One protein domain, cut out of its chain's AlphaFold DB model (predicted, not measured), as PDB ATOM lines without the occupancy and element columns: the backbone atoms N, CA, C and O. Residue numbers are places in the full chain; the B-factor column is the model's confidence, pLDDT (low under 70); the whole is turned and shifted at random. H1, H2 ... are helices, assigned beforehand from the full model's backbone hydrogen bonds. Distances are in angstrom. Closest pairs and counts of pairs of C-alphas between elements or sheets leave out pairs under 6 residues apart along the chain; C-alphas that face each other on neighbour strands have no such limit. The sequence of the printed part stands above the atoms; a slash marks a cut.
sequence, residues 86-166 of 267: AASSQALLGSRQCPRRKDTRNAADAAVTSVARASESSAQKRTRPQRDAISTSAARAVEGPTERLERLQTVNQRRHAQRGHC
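This is residues 86 to 166 of the 267 residues of the protein "Hypothetical protein" of Sepia pharaonis (UniProt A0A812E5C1). Four helices follow one another as an open zigzag with few contacts between them: H3 and H2 make the two legs of a wide V, joined at one end by residues 119 to 121. At the far ends of these legs the path turns sharply again, into H4 beyond H3 and into the short H1 before H2, and the space between the legs is empty. The printed part has 81 residues, with four named helices in the order H1, H2, H3, H4 and no named strand; the class is all helix. The whole is extended, with a radius of gyration of the C-alphas of 18.1 A and spans of 40 by 37 by 33 A.

H3, residues 122 to 142, measures 31.5 A from first to last C-alpha and begins at C-alpha 122 (-34.183, -5.040, -35.230). H4, residues 145 to 165, measures 30.6 A and ends at C-alpha 165 (-14.659, -1.465, -8.067). H2, residues 99 to 118, measures 28.1 A. H1, residues 86 to 95, measures 14.4 A and begins at C-alpha 86 (-54.456, -25.201, -13.166).

H3 and H4 are close but not clearly touching; their closest C-alphas, those of Arg 140 and Arg 148, are 7.9 A apart. They run opposite ways at a steep tilt of 53 degrees. H2 and H3 are only just apart, at 8.1 A. H1 and H2 are close but not clearly touching, with the C-alphas of Gly 94 and Lys 102 closest at 8.0 A; they run opposite ways at a steep tilt of 58 degrees. H2 and H4 are apart. Every O i to N i+4 pair is within hydrogen-bond range in H1, H2 and H4, and 15 of 17 are in H3.

The C-alphas of Ala 86 and Cys 166, the two farthest apart, are 49.2 A apart. The printed part has no cut, and its three links are tight. Mean pLDDT of the printed part is 89.1; residues 86 to 87, 89 and 164 to 166 are under 70.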
ATOM      1  N   ALA A  86     -55.739 -24.566 -12.862       66.69
ATOM      2  CA  ALA A  86     -54.456 -25.201 -13.166       66.69
ATOM      3  C   ALA A  86     -53.259 -24.334 -12.730       66.69
ATOM      4  O   ALA A  86     -52.351 -24.836 -12.072       66.69
ATOM      5  N   ALA A  87     -53.297 -23.023 -12.996       68.06
ATOM      6  CA  ALA A  87     -52.269 -22.084 -12.545       68.06
ATOM      7  C   ALA A  87     -52.174 -22.015 -11.009       68.06
ATOM      8  O   ALA A  87     -51.075 -21.979 -10.462       68.06
ATOM      9  N   SER A  88     -53.309 -22.069 -10.303       72.69
ATOM     10  CA  SER A  88     -53.337 -22.134  -8.835       72.69
ATOM     11  C   SER A  88     -52.697 -23.418  -8.295       72.69
ATOM     12  O   SER A  88     -51.945 -23.367  -7.325       72.69
ATOM     13  N   SER A  89     -52.956 -24.565  -8.928       69.94
ATOM     14  CA  SER A  89     -52.313 -25.839  -8.571       69.94
ATOM     15  C   SER A  89     -50.799 -25.801  -8.823       69.94
ATOM     16  O   SER A  89     -49.996 -26.204  -7.981       69.94
ATOM     17  N   GLN A  90     -50.385 -25.211  -9.945       71.00
ATOM     18  CA  GLN A  90     -48.978 -25.038 -10.295       71.00
ATOM     19  C   GLN A  90     -48.248 -24.066  -9.348       71.00
ATOM     20  O   GLN A  90     -47.080 -24.288  -9.027       71.00
ATOM     21  N   ALA A  91     -48.929 -23.033  -8.842       70.88
ATOM     22  CA  ALA A  91     -48.397 -22.130  -7.819       70.88
ATOM     23  C   ALA A  91     -48.156 -22.855  -6.483       70.88
ATOM     24  O   ALA A  91     -47.103 -22.683  -5.866       70.88
ATOM     25  N   LEU A  92     -49.082 -23.733  -6.073       72.62
ATOM     26  CA  LEU A  92     -48.912 -24.569  -4.881       72.62
ATOM     27  C   LEU A  92     -47.727 -25.533  -5.028       72.62
ATOM     28  O   LEU A  92     -46.902 -25.625  -4.118       72.62
ATOM     29  N   LEU A  93     -47.578 -26.185  -6.184       71.69
ATOM     30  CA  LEU A  93     -46.408 -27.023  -6.484       71.69
ATOM     31  C   LEU A  93     -45.098 -26.219  -6.497       71.69
ATOM     32  O   LEU A  93     -44.073 -26.710  -6.030       71.69
ATOM     33  N   GLY A  94     -45.135 -24.973  -6.975       73.62
ATOM     34  CA  GLY A  94     -43.995 -24.056  -6.938       73.62
ATOM     35  C   GLY A  94     -43.563 -23.675  -5.519       73.62
ATOM     36  O   GLY A  94     -42.367 -23.560  -5.263       73.62
ATOM     37  N   SER A  95     -44.513 -23.525  -4.589       70.75
ATOM     38  CA  SER A  95     -44.225 -23.199  -3.181       70.75
ATOM     39  C   SER A  95     -43.546 -24.344  -2.419       70.75
ATOM     40  O   SER A  95     -42.768 -24.105  -1.503       70.75
ATOM     41  N   ARG A  96     -43.792 -25.591  -2.843       78.38
ATOM     42  CA  ARG A  96     -43.229 -26.817  -2.250       78.38
ATOM     43  C   ARG A  96     -41.972 -27.324  -2.964       78.38
ATOM     44  O   ARG A  96     -41.490 -28.419  -2.678       78.38
ATOM     45  N   GLN A  97     -41.457 -26.570  -3.929       81.62
ATOM     46  CA  GLN A  97     -40.330 -26.989  -4.753       81.62
ATOM     47  C   GLN A  97     -39.005 -26.779  -4.008       81.62
ATOM     48  O   GLN A  97     -38.766 -25.714  -3.443       81.62
ATOM     49  N   CYS A  98     -38.118 -27.777  -4.031       86.81
ATOM     50  CA  CYS A  98     -36.797 -27.632  -3.421       86.81
ATOM     51  C   CYS A  98     -35.936 -26.601  -4.185       86.81
ATOM     52  O   CYS A  98     -36.093 -26.475  -5.409       86.81
ATOM     53  N   PRO A  99     -34.997 -25.902  -3.507       89.44
ATOM     54  CA  PRO A  99     -34.165 -24.864  -4.125       89.44
ATOM     55  C   PRO A  99     -33.480 -25.327  -5.415       89.44
ATOM     56  O   PRO A  99     -33.643 -24.697  -6.451       89.44
ATOM     57  N   ARG A 100     -32.876 -26.522  -5.408       88.88
ATOM     58  CA  ARG A 100     -32.207 -27.101  -6.585       88.88
ATOM     59  C   ARG A 100     -33.119 -27.205  -7.813       88.88
ATOM     60  O   ARG A 100     -32.693 -26.896  -8.920       88.88
ATOM     61  N   ARG A 101     -34.376 -27.630  -7.635       87.75
ATOM     62  CA  ARG A 101     -35.349 -27.717  -8.741       87.75
ATOM     63  C   ARG A 101     -35.792 -26.335  -9.221       87.75
ATOM     64  O   ARG A 101     -36.020 -26.139 -10.416       87.75
ATOM     65  N   LYS A 102     -35.913 -25.377  -8.300       89.69
ATOM     66  CA  LYS A 102     -36.202 -23.978  -8.628       89.69
ATOM     67  C   LYS A 102     -35.065 -23.371  -9.450       89.69
ATOM     68  O   LYS A 102     -35.348 -22.743 -10.463       89.69
ATOM     69  N   ASP A 103     -33.816 -23.634  -9.083       91.88
ATOM     70  CA  ASP A 103     -32.637 -23.137  -9.792       91.88
ATOM     71  C   ASP A 103     -32.539 -23.724 -11.197       91.88
ATOM     72  O   ASP A 103     -32.363 -22.978 -12.155       91.88
ATOM     73  N   THR A 104     -32.767 -25.035 -11.356       92.12
ATOM     74  CA  THR A 104     -32.801 -25.657 -12.691       92.12
ATOM     75  C   THR A 104     -33.900 -25.072 -13.575       92.12
ATOM     76  O   THR A 104     -33.671 -24.843 -14.760       92.12
ATOM     77  N   ARG A 105     -35.081 -24.783 -13.011       92.25
ATOM     78  CA  ARG A 105     -36.168 -24.142 -13.760       92.25
ATOM     79  C   ARG A 105     -35.800 -22.711 -14.140       92.25
ATOM     80  O   ARG A 105     -35.922 -22.354 -15.301       92.25
ATOM     81  N   ASN A 106     -35.301 -21.917 -13.194       93.19
ATOM     82  CA  ASN A 106     -34.890 -20.538 -13.451       93.19
ATOM     83  C   ASN A 106     -33.771 -20.473 -14.506       93.19
ATOM     84  O   ASN A 106     -33.779 -19.579 -15.347       93.19
ATOM     85  N   ALA A 107     -32.830 -21.422 -14.481       94.19
ATOM     86  CA  ALA A 107     -31.772 -21.540 -15.480       94.19
ATOM     87  C   ALA A 107     -32.335 -21.888 -16.868       94.19
ATOM     88  O   ALA A 107     -31.940 -21.272 -17.857       94.19
ATOM     89  N   ALA A 108     -33.292 -22.816 -16.944       95.50
ATOM     90  CA  ALA A 108     -33.979 -23.142 -18.192       95.50
ATOM     91  C   ALA A 108     -34.780 -21.943 -18.736       95.50
ATOM     92  O   ALA A 108     -34.649 -21.602 -19.909       95.50
ATOM     93  N   ASP A 109     -35.536 -21.247 -17.883       95.88
ATOM     94  CA  ASP A 109     -36.298 -20.048 -18.257       95.88
ATOM     95  C   ASP A 109     -35.366 -18.924 -18.741       95.88
ATOM     96  O   ASP A 109     -35.655 -18.236 -19.729       95.88
ATOM     97  N   ALA A 110     -34.210 -18.757 -18.090       95.81
ATOM     98  CA  ALA A 110     -33.179 -17.818 -18.515       95.81
ATOM     99  C   ALA A 110     -32.611 -18.187 -19.895       95.81
ATOM    100  O   ALA A 110     -32.493 -17.300 -20.742       95.81
ATOM    101  N   ALA A 111     -32.334 -19.472 -20.148       96.69
ATOM    102  CA  ALA A 111     -31.836 -19.963 -21.432       96.69
ATOM    103  C   ALA A 111     -32.854 -19.761 -22.570       96.69
ATOM    104  O   ALA A 111     -32.514 -19.254 -23.640       96.69
ATOM    105  N   VAL A 112     -34.131 -20.072 -22.327       97.69
ATOM    106  CA  VAL A 112     -35.215 -19.814 -23.289       97.69
ATOM    107  C   VAL A 112     -35.316 -18.319 -23.587       97.69
ATOM    108  O   VAL A 112     -35.391 -17.910 -24.746       97.69
ATOM    109  N   THR A 113     -35.247 -17.482 -22.549       96.44
ATOM    110  CA  THR A 113     -35.295 -16.027 -22.713       96.44
ATOM    111  C   THR A 113     -34.080 -15.504 -23.485       96.44
ATOM    112  O   THR A 113     -34.230 -14.604 -24.309       96.44
ATOM    113  N   SER A 114     -32.877 -16.042 -23.261       96.81
ATOM    114  CA  SER A 114     -31.688 -15.629 -24.013       96.81
ATOM    115  C   SER A 114     -31.779 -16.003 -25.488       96.81
ATOM    116  O   SER A 114     -31.457 -15.171 -26.332       96.81
ATOM    117  N   VAL A 115     -32.282 -17.201 -25.806       97.69
ATOM    118  CA  VAL A 115     -32.501 -17.630 -27.196       97.69
ATOM    119  C   VAL A 115     -33.536 -16.733 -27.876       97.69
ATOM    120  O   VAL A 115     -33.288 -16.244 -28.976       97.69
ATOM    121  N   ALA A 116     -34.649 -16.433 -27.198       96.62
ATOM    122  CA  ALA A 116     -35.668 -15.524 -27.717       96.62
ATOM    123  C   ALA A 116     -35.127 -14.103 -27.953       96.62
ATOM    124  O   ALA A 116     -35.431 -13.496 -28.973       96.62
ATOM    125  N   ARG A 117     -34.285 -13.575 -27.049       96.31
ATOM    126  CA  ARG A 117     -33.635 -12.262 -27.226       96.31
ATOM    127  C   ARG A 117     -32.627 -12.252 -28.374       96.31
ATOM    128  O   ARG A 117     -32.499 -11.241 -29.064       96.31
ATOM    129  N   ALA A 118     -31.907 -13.355 -28.577       96.75
ATOM    130  CA  ALA A 118     -30.942 -13.484 -29.664       96.75
ATOM    131  C   ALA A 118     -31.633 -13.453 -31.037       96.75
ATOM    132  O   ALA A 118     -31.134 -12.791 -31.950       96.75
ATOM    133  N   SER A 119     -32.808 -14.080 -31.151       97.00
ATOM    134  CA  SER A 119     -33.611 -14.128 -32.378       97.00
ATOM    135  C   SER A 119     -34.518 -12.909 -32.607       97.00
ATOM    136  O   SER A 119     -35.223 -12.860 -33.614       97.00
ATOM    137  N   GLU A 120     -34.496 -11.896 -31.729       98.12
ATOM    138  CA  GLU A 120     -35.269 -10.663 -31.928       98.12
ATOM    139  C   GLU A 120     -34.848  -9.931 -33.217       98.12
ATOM    140  O   GLU A 120     -33.666  -9.648 -33.454       98.12
ATOM    141  N   SER A 121     -35.846  -9.520 -34.003       98.25
ATOM    142  CA  SER A 121     -35.657  -8.590 -35.120       98.25
ATOM    143  C   SER A 121     -35.183  -7.213 -34.637       98.25
ATOM    144  O   SER A 121     -35.374  -6.826 -33.481       98.25
ATOM    145  N   SER A 122     -34.614  -6.412 -35.539       97.31
ATOM    146  CA  SER A 122     -34.183  -5.040 -35.230       97.31
ATOM    147  C   SER A 122     -35.328  -4.159 -34.702       97.31
ATOM    148  O   SER A 122     -35.135  -3.399 -33.751       97.31
ATOM    149  N   ALA A 123     -36.536  -4.294 -35.254       97.19
ATOM    150  CA  ALA A 123     -37.726  -3.578 -34.792       97.19
ATOM    151  C   ALA A 123     -38.151  -4.006 -33.372       97.19
ATOM    152  O   ALA A 123     -38.475  -3.163 -32.530       97.19
ATOM    153  N   GLN A 124     -38.091  -5.306 -33.064       97.50
ATOM    154  CA  GLN A 124     -38.362  -5.820 -31.716       97.50
ATOM    155  C   GLN A 124     -37.314  -5.335 -30.705       97.50
ATOM    156  O   GLN A 124     -37.682  -4.839 -29.640       97.50
ATOM    157  N   LYS A 125     -36.027  -5.360 -31.078       97.12
ATOM    158  CA  LYS A 125     -34.925  -4.846 -30.248       97.12
ATOM    159  C   LYS A 125     -35.071  -3.359 -29.920       97.12
ATOM    160  O   LYS A 125     -34.663  -2.943 -28.843       97.12
ATOM    161  N   ARG A 126     -35.668  -2.557 -30.813       95.75
ATOM    162  CA  ARG A 126     -35.950  -1.127 -30.572       95.75
ATOM    163  C   ARG A 126     -37.163  -0.902 -29.671       95.75
ATOM    164  O   ARG A 126     -37.130  -0.041 -28.797       95.75
ATOM    165  N   THR A 127     -38.227  -1.672 -29.870       96.62
ATOM    166  CA  THR A 127     -39.492  -1.489 -29.136       96.62
ATOM    167  C   THR A 127     -39.463  -2.078 -27.726       96.62
ATOM    168  O   THR A 127     -40.136  -1.561 -26.834       96.62
ATOM    169  N   ARG A 128     -38.669  -3.127 -27.479       96.75
ATOM    170  CA  ARG A 128     -38.562  -3.752 -26.153       96.75
ATOM    171  C   ARG A 128     -38.039  -2.783 -25.075       96.75
ATOM    172  O   ARG A 128     -38.754  -2.617 -24.092       96.75
ATOM    173  N   PRO A 129     -36.902  -2.073 -25.242       97.06
ATOM    174  CA  PRO A 129     -36.440  -1.091 -24.258       97.06
ATOM    175  C   PRO A 129     -37.448   0.032 -24.001       97.06
ATOM    176  O   PRO A 129     -37.581   0.478 -22.866       97.06
ATOM    177  N   GLN A 130     -38.187   0.468 -25.028       97.12
ATOM    178  CA  GLN A 130     -39.247   1.470 -24.869       97.12
ATOM    179  C   GLN A 130     -40.372   0.942 -23.975       97.12
ATOM    180  O   GLN A 130     -40.796   1.624 -23.045       97.12
ATOM    181  N   ARG A 131     -40.817  -0.299 -24.201       97.25
ATOM    182  CA  ARG A 131     -41.825  -0.954 -23.356       97.25
ATOM    183  C   ARG A 131     -41.330  -1.140 -21.922       97.25
ATOM    184  O   ARG A 131     -42.074  -0.854 -20.987       97.25
ATOM    185  N   ASP A 132     -40.083  -1.574 -21.752       96.88
ATOM    186  CA  ASP A 132     -39.457  -1.769 -20.441       96.88
ATOM    187  C   ASP A 132     -39.350  -0.432 -19.681       96.88
ATOM    188  O   ASP A 132     -39.653  -0.368 -18.487       96.88
ATOM    189  N   ALA A 133     -39.000   0.656 -20.376       96.00
ATOM    190  CA  ALA A 133     -38.949   2.005 -19.815       96.00
ATOM    191  C   ALA A 133     -40.337   2.509 -19.395       96.00
ATOM    192  O   ALA A 133     -40.488   2.993 -18.273       96.00
ATOM    193  N   ILE A 134     -41.355   2.339 -20.248       97.25
ATOM    194  CA  ILE A 134     -42.743   2.709 -19.935       97.25
ATOM    195  C   ILE A 134     -43.228   1.932 -18.709       97.25
ATOM    196  O   ILE A 134     -43.693   2.543 -17.748       97.25
ATOM    197  N   SER A 135     -43.049   0.610 -18.691       96.88
ATOM    198  CA  SER A 135     -43.430  -0.244 -17.560       96.88
ATOM    199  C   SER A 135     -42.732   0.179 -16.262       96.88
ATOM    200  O   SER A 135     -43.377   0.373 -15.233       96.88
ATOM    201  N   THR A 136     -41.421   0.430 -16.325       95.75
ATOM    202  CA  THR A 136     -40.637   0.901 -15.173       95.75
ATOM    203  C   THR A 136     -41.121   2.265 -14.681       95.75
ATOM    204  O   THR A 136     -41.194   2.496 -13.476       95.75
ATOM    205  N   SER A 137     -41.453   3.183 -15.593       96.00
ATOM    206  CA  SER A 137     -41.971   4.505 -15.230       96.00
ATOM    207  C   SER A 137     -43.353   4.422 -14.577       96.00
ATOM    208  O   SER A 137     -43.577   5.075 -13.562       96.00
ATOM    209  N   ALA A 138     -44.235   3.557 -15.087       97.31
ATOM    210  CA  ALA A 138     -45.561   3.324 -14.527       97.31
ATOM    211  C   ALA A 138     -45.475   2.698 -13.128       97.31
ATOM    212  O   ALA A 138     -46.151   3.161 -12.215       97.31
ATOM    213  N   ALA A 139     -44.586   1.717 -12.933       95.69
ATOM    214  CA  ALA A 139     -44.316   1.140 -11.617       95.69
ATOM    215  C   ALA A 139     -43.817   2.205 -10.623       95.69
ATOM    216  O   ALA A 139     -44.325   2.293  -9.512       95.69
ATOM    217  N   ARG A 140     -42.895   3.086 -11.041       95.56
ATOM    218  CA  ARG A 140     -42.384   4.183 -10.195       95.56
ATOM    219  C   ARG A 140     -43.424   5.249  -9.861       95.56
ATOM    220  O   ARG A 140     -43.317   5.889  -8.817       95.56
ATOM    221  N   ALA A 141     -44.393   5.472 -10.746       96.25
ATOM    222  CA  ALA A 141     -45.452   6.453 -10.533       96.25
ATOM    223  C   ALA A 141     -46.407   6.036  -9.403       96.25
ATOM    224  O   ALA A 141     -46.934   6.904  -8.713       96.25
ATOM    225  N   VAL A 142     -46.588   4.726  -9.196       97.19
ATOM    226  CA  VAL A 142     -47.450   4.173  -8.140       97.19
ATOM    227  C   VAL A 142     -46.702   3.822  -6.846       97.19
ATOM    228  O   VAL A 142     -47.353   3.459  -5.871       97.19
ATOM    229  N   GLU A 143     -45.366   3.946  -6.813       97.31
ATOM    230  CA  GLU A 143     -44.541   3.674  -5.620       97.31
ATOM    231  C   GLU A 143     -44.953   4.553  -4.430       97.31
ATOM    232  O   GLU A 143     -44.998   5.789  -4.531       97.31
ATOM    233  N   GLY A 144     -45.147   3.917  -3.272       97.44
ATOM    234  CA  GLY A 144     -45.336   4.616  -2.004       97.44
ATOM    235  C   GLY A 144     -44.059   5.327  -1.515       97.44
ATOM    236  O   GLY A 144     -42.953   5.037  -1.985       97.44
ATOM    237  N   PRO A 145     -44.155   6.254  -0.540       97.44
ATOM    238  CA  PRO A 145     -42.988   6.969  -0.008       97.44
ATOM    239  C   PRO A 145     -41.910   6.053   0.592       97.44
ATOM    240  O   PRO A 145     -40.718   6.305   0.411       97.44
ATOM    241  N   THR A 146     -42.319   4.984   1.277       96.81
ATOM    242  CA  THR A 146     -41.426   3.991   1.896       96.81
ATOM    243  C   THR A 146     -40.684   3.168   0.844       96.81
ATOM    244  O   THR A 146     -39.456   3.130   0.849       96.81
ATOM    245  N   GLU A 147     -41.407   2.606  -0.126       97.19
ATOM    246  CA  GLU A 147     -40.840   1.840  -1.246       97.19
ATOM    247  C   GLU A 147     -39.848   2.683  -2.061       97.19
ATOM    248  O   GLU A 147     -38.765   2.229  -2.443       97.19
ATOM    249  N   ARG A 148     -40.180   3.962  -2.276       97.00
ATOM    250  CA  ARG A 148     -39.294   4.917  -2.945       97.00
ATOM    251  C   ARG A 148     -37.994   5.127  -2.169       97.00
ATOM    252  O   ARG A 148     -36.929   5.187  -2.791       97.00
ATOM    253  N   LEU A 149     -38.065   5.256  -0.843       96.50
ATOM    254  CA  LEU A 149     -36.889   5.434   0.011       96.50
ATOM    255  C   LEU A 149     -35.975   4.204  -0.040       96.50
ATOM    256  O   LEU A 149     -34.779   4.355  -0.287       96.50
ATOM    257  N   GLU A 150     -36.533   3.001   0.101       97.06
ATOM    258  CA  GLU A 150     -35.780   1.742   0.017       97.06
ATOM    259  C   GLU A 150     -35.096   1.574  -1.346       97.06
ATOM    260  O   GLU A 150     -33.911   1.221  -1.433       97.06
ATOM    261  N   ARG A 151     -35.806   1.906  -2.435       96.50
ATOM    262  CA  ARG A 151     -35.233   1.882  -3.785       96.50
ATOM    263  C   ARG A 151     -34.058   2.850  -3.907       96.50
ATOM    264  O   ARG A 151     -33.030   2.487  -4.480       96.50
ATOM    265  N   LEU A 152     -34.189   4.078  -3.402       96.00
ATOM    266  CA  LEU A 152     -33.115   5.077  -3.450       96.00
ATOM    267  C   LEU A 152     -31.906   4.665  -2.603       96.00
ATOM    268  O   LEU A 152     -30.775   4.775  -3.080       96.00
ATOM    269  N   GLN A 153     -32.126   4.128  -1.402       94.69
ATOM    270  CA  GLN A 153     -31.059   3.581  -0.559       94.69
ATOM    271  C   GLN A 153     -30.308   2.453  -1.274       94.69
ATOM    272  O   GLN A 153     -29.080   2.490  -1.360       94.69
ATOM    273  N   THR A 154     -31.034   1.512  -1.882       94.25
ATOM    274  CA  THR A 154     -30.446   0.413  -2.663       94.25
ATOM    275  C   THR A 154     -29.613   0.929  -3.842       94.25
ATOM    276  O   THR A 154     -28.508   0.443  -4.095       94.25
ATOM    277  N   VAL A 155     -30.111   1.930  -4.579       93.75
ATOM    278  CA  VAL A 155     -29.376   2.545  -5.699       93.75
ATOM    279  C   VAL A 155     -28.090   3.215  -5.213       93.75
ATOM    280  O   VAL A 155     -27.046   3.039  -5.842       93.75
ATOM    281  N   ASN A 156     -28.140   3.942  -4.097       86.06
ATOM    282  CA  ASN A 156     -26.964   4.592  -3.524       86.06
ATOM    283  C   ASN A 156     -25.923   3.564  -3.072       86.06
ATOM    284  O   ASN A 156     -24.766   3.668  -3.473       86.06
ATOM    285  N   GLN A 157     -26.326   2.526  -2.335       88.25
ATOM    286  CA  GLN A 157     -25.424   1.446  -1.915       88.25
ATOM    287  C   GLN A 157     -24.736   0.776  -3.112       88.25
ATOM    288  O   GLN A 157     -23.518   0.601  -3.106       88.25
ATOM    289  N   ARG A 158     -25.481   0.476  -4.185       87.56
ATOM    290  CA  ARG A 158     -24.905  -0.084  -5.422       87.56
ATOM    291  C   ARG A 158     -23.909   0.864  -6.079       87.56
ATOM    292  O   ARG A 158     -22.845   0.419  -6.497       87.56
ATOM    293  N   ARG A 159     -24.223   2.161  -6.153       82.75
ATOM    294  CA  ARG A 159     -23.291   3.172  -6.682       82.75
ATOM    295  C   ARG A 159     -22.013   3.243  -5.850       82.75
ATOM    296  O   ARG A 159     -20.937   3.306  -6.432       82.75
ATOM    297  N   HIS A 160     -22.110   3.189  -4.522       71.81
ATOM    298  CA  HIS A 160     -20.936   3.146  -3.645       71.81
ATOM    299  C   HIS A 160     -20.092   1.886  -3.881       71.81
ATOM    300  O   HIS A 160     -18.884   1.996  -4.074       71.81
ATOM    301  N   ALA A 161     -20.718   0.707  -3.964       78.81
ATOM    302  CA  ALA A 161     -20.015  -0.547  -4.235       78.81
ATOM    303  C   ALA A 161     -19.315  -0.555  -5.611       78.81
ATOM    304  O   ALA A 161     -18.186  -1.032  -5.734       78.81
ATOM    305  N   GLN A 162     -19.959   0.016  -6.635       78.31
ATOM    306  CA  GLN A 162     -19.393   0.150  -7.981       78.31
ATOM    307  C   GLN A 162     -18.242   1.157  -8.033       78.31
ATOM    308  O   GLN A 162     -17.227   0.881  -8.665       78.31
ATOM    309  N   ARG A 163     -18.351   2.288  -7.323       70.44
ATOM    310  CA  ARG A 163     -17.248   3.256  -7.193       70.44
ATOM    311  C   ARG A 163     -16.016   2.635  -6.529       70.44
ATOM    312  O   ARG A 163     -14.908   2.975  -6.916       70.44
ATOM    313  N   GLY A 164     -16.196   1.688  -5.607       57.97
ATOM    314  CA  GLY A 164     -15.092   0.912  -5.028       57.97
ATOM    315  C   GLY A 164     -14.458  -0.119  -5.977       57.97
ATOM    316  O   GLY A 164     -13.330  -0.537  -5.740       57.97
ATOM    317  N   HIS A 165     -15.154  -0.522  -7.049       55.12
ATOM    318  CA  HIS A 165     -14.659  -1.465  -8.067       55.12
ATOM    319  C   HIS A 165     -13.988  -0.786  -9.264       55.12
ATOM    320  O   HIS A 165     -13.261  -1.439 -10.013       55.12
ATOM    321  N   CYS A 166     -14.149   0.528  -9.419       49.41
ATOM    322  CA  CYS A 166     -13.195   1.345 -10.158       49.41
ATOM    323  C   CYS A 166     -11.955   1.513  -9.277       49.41
ATOM    324  O   CYS A 166     -11.707   2.587  -8.734       49.41
TER     325      CYS A 166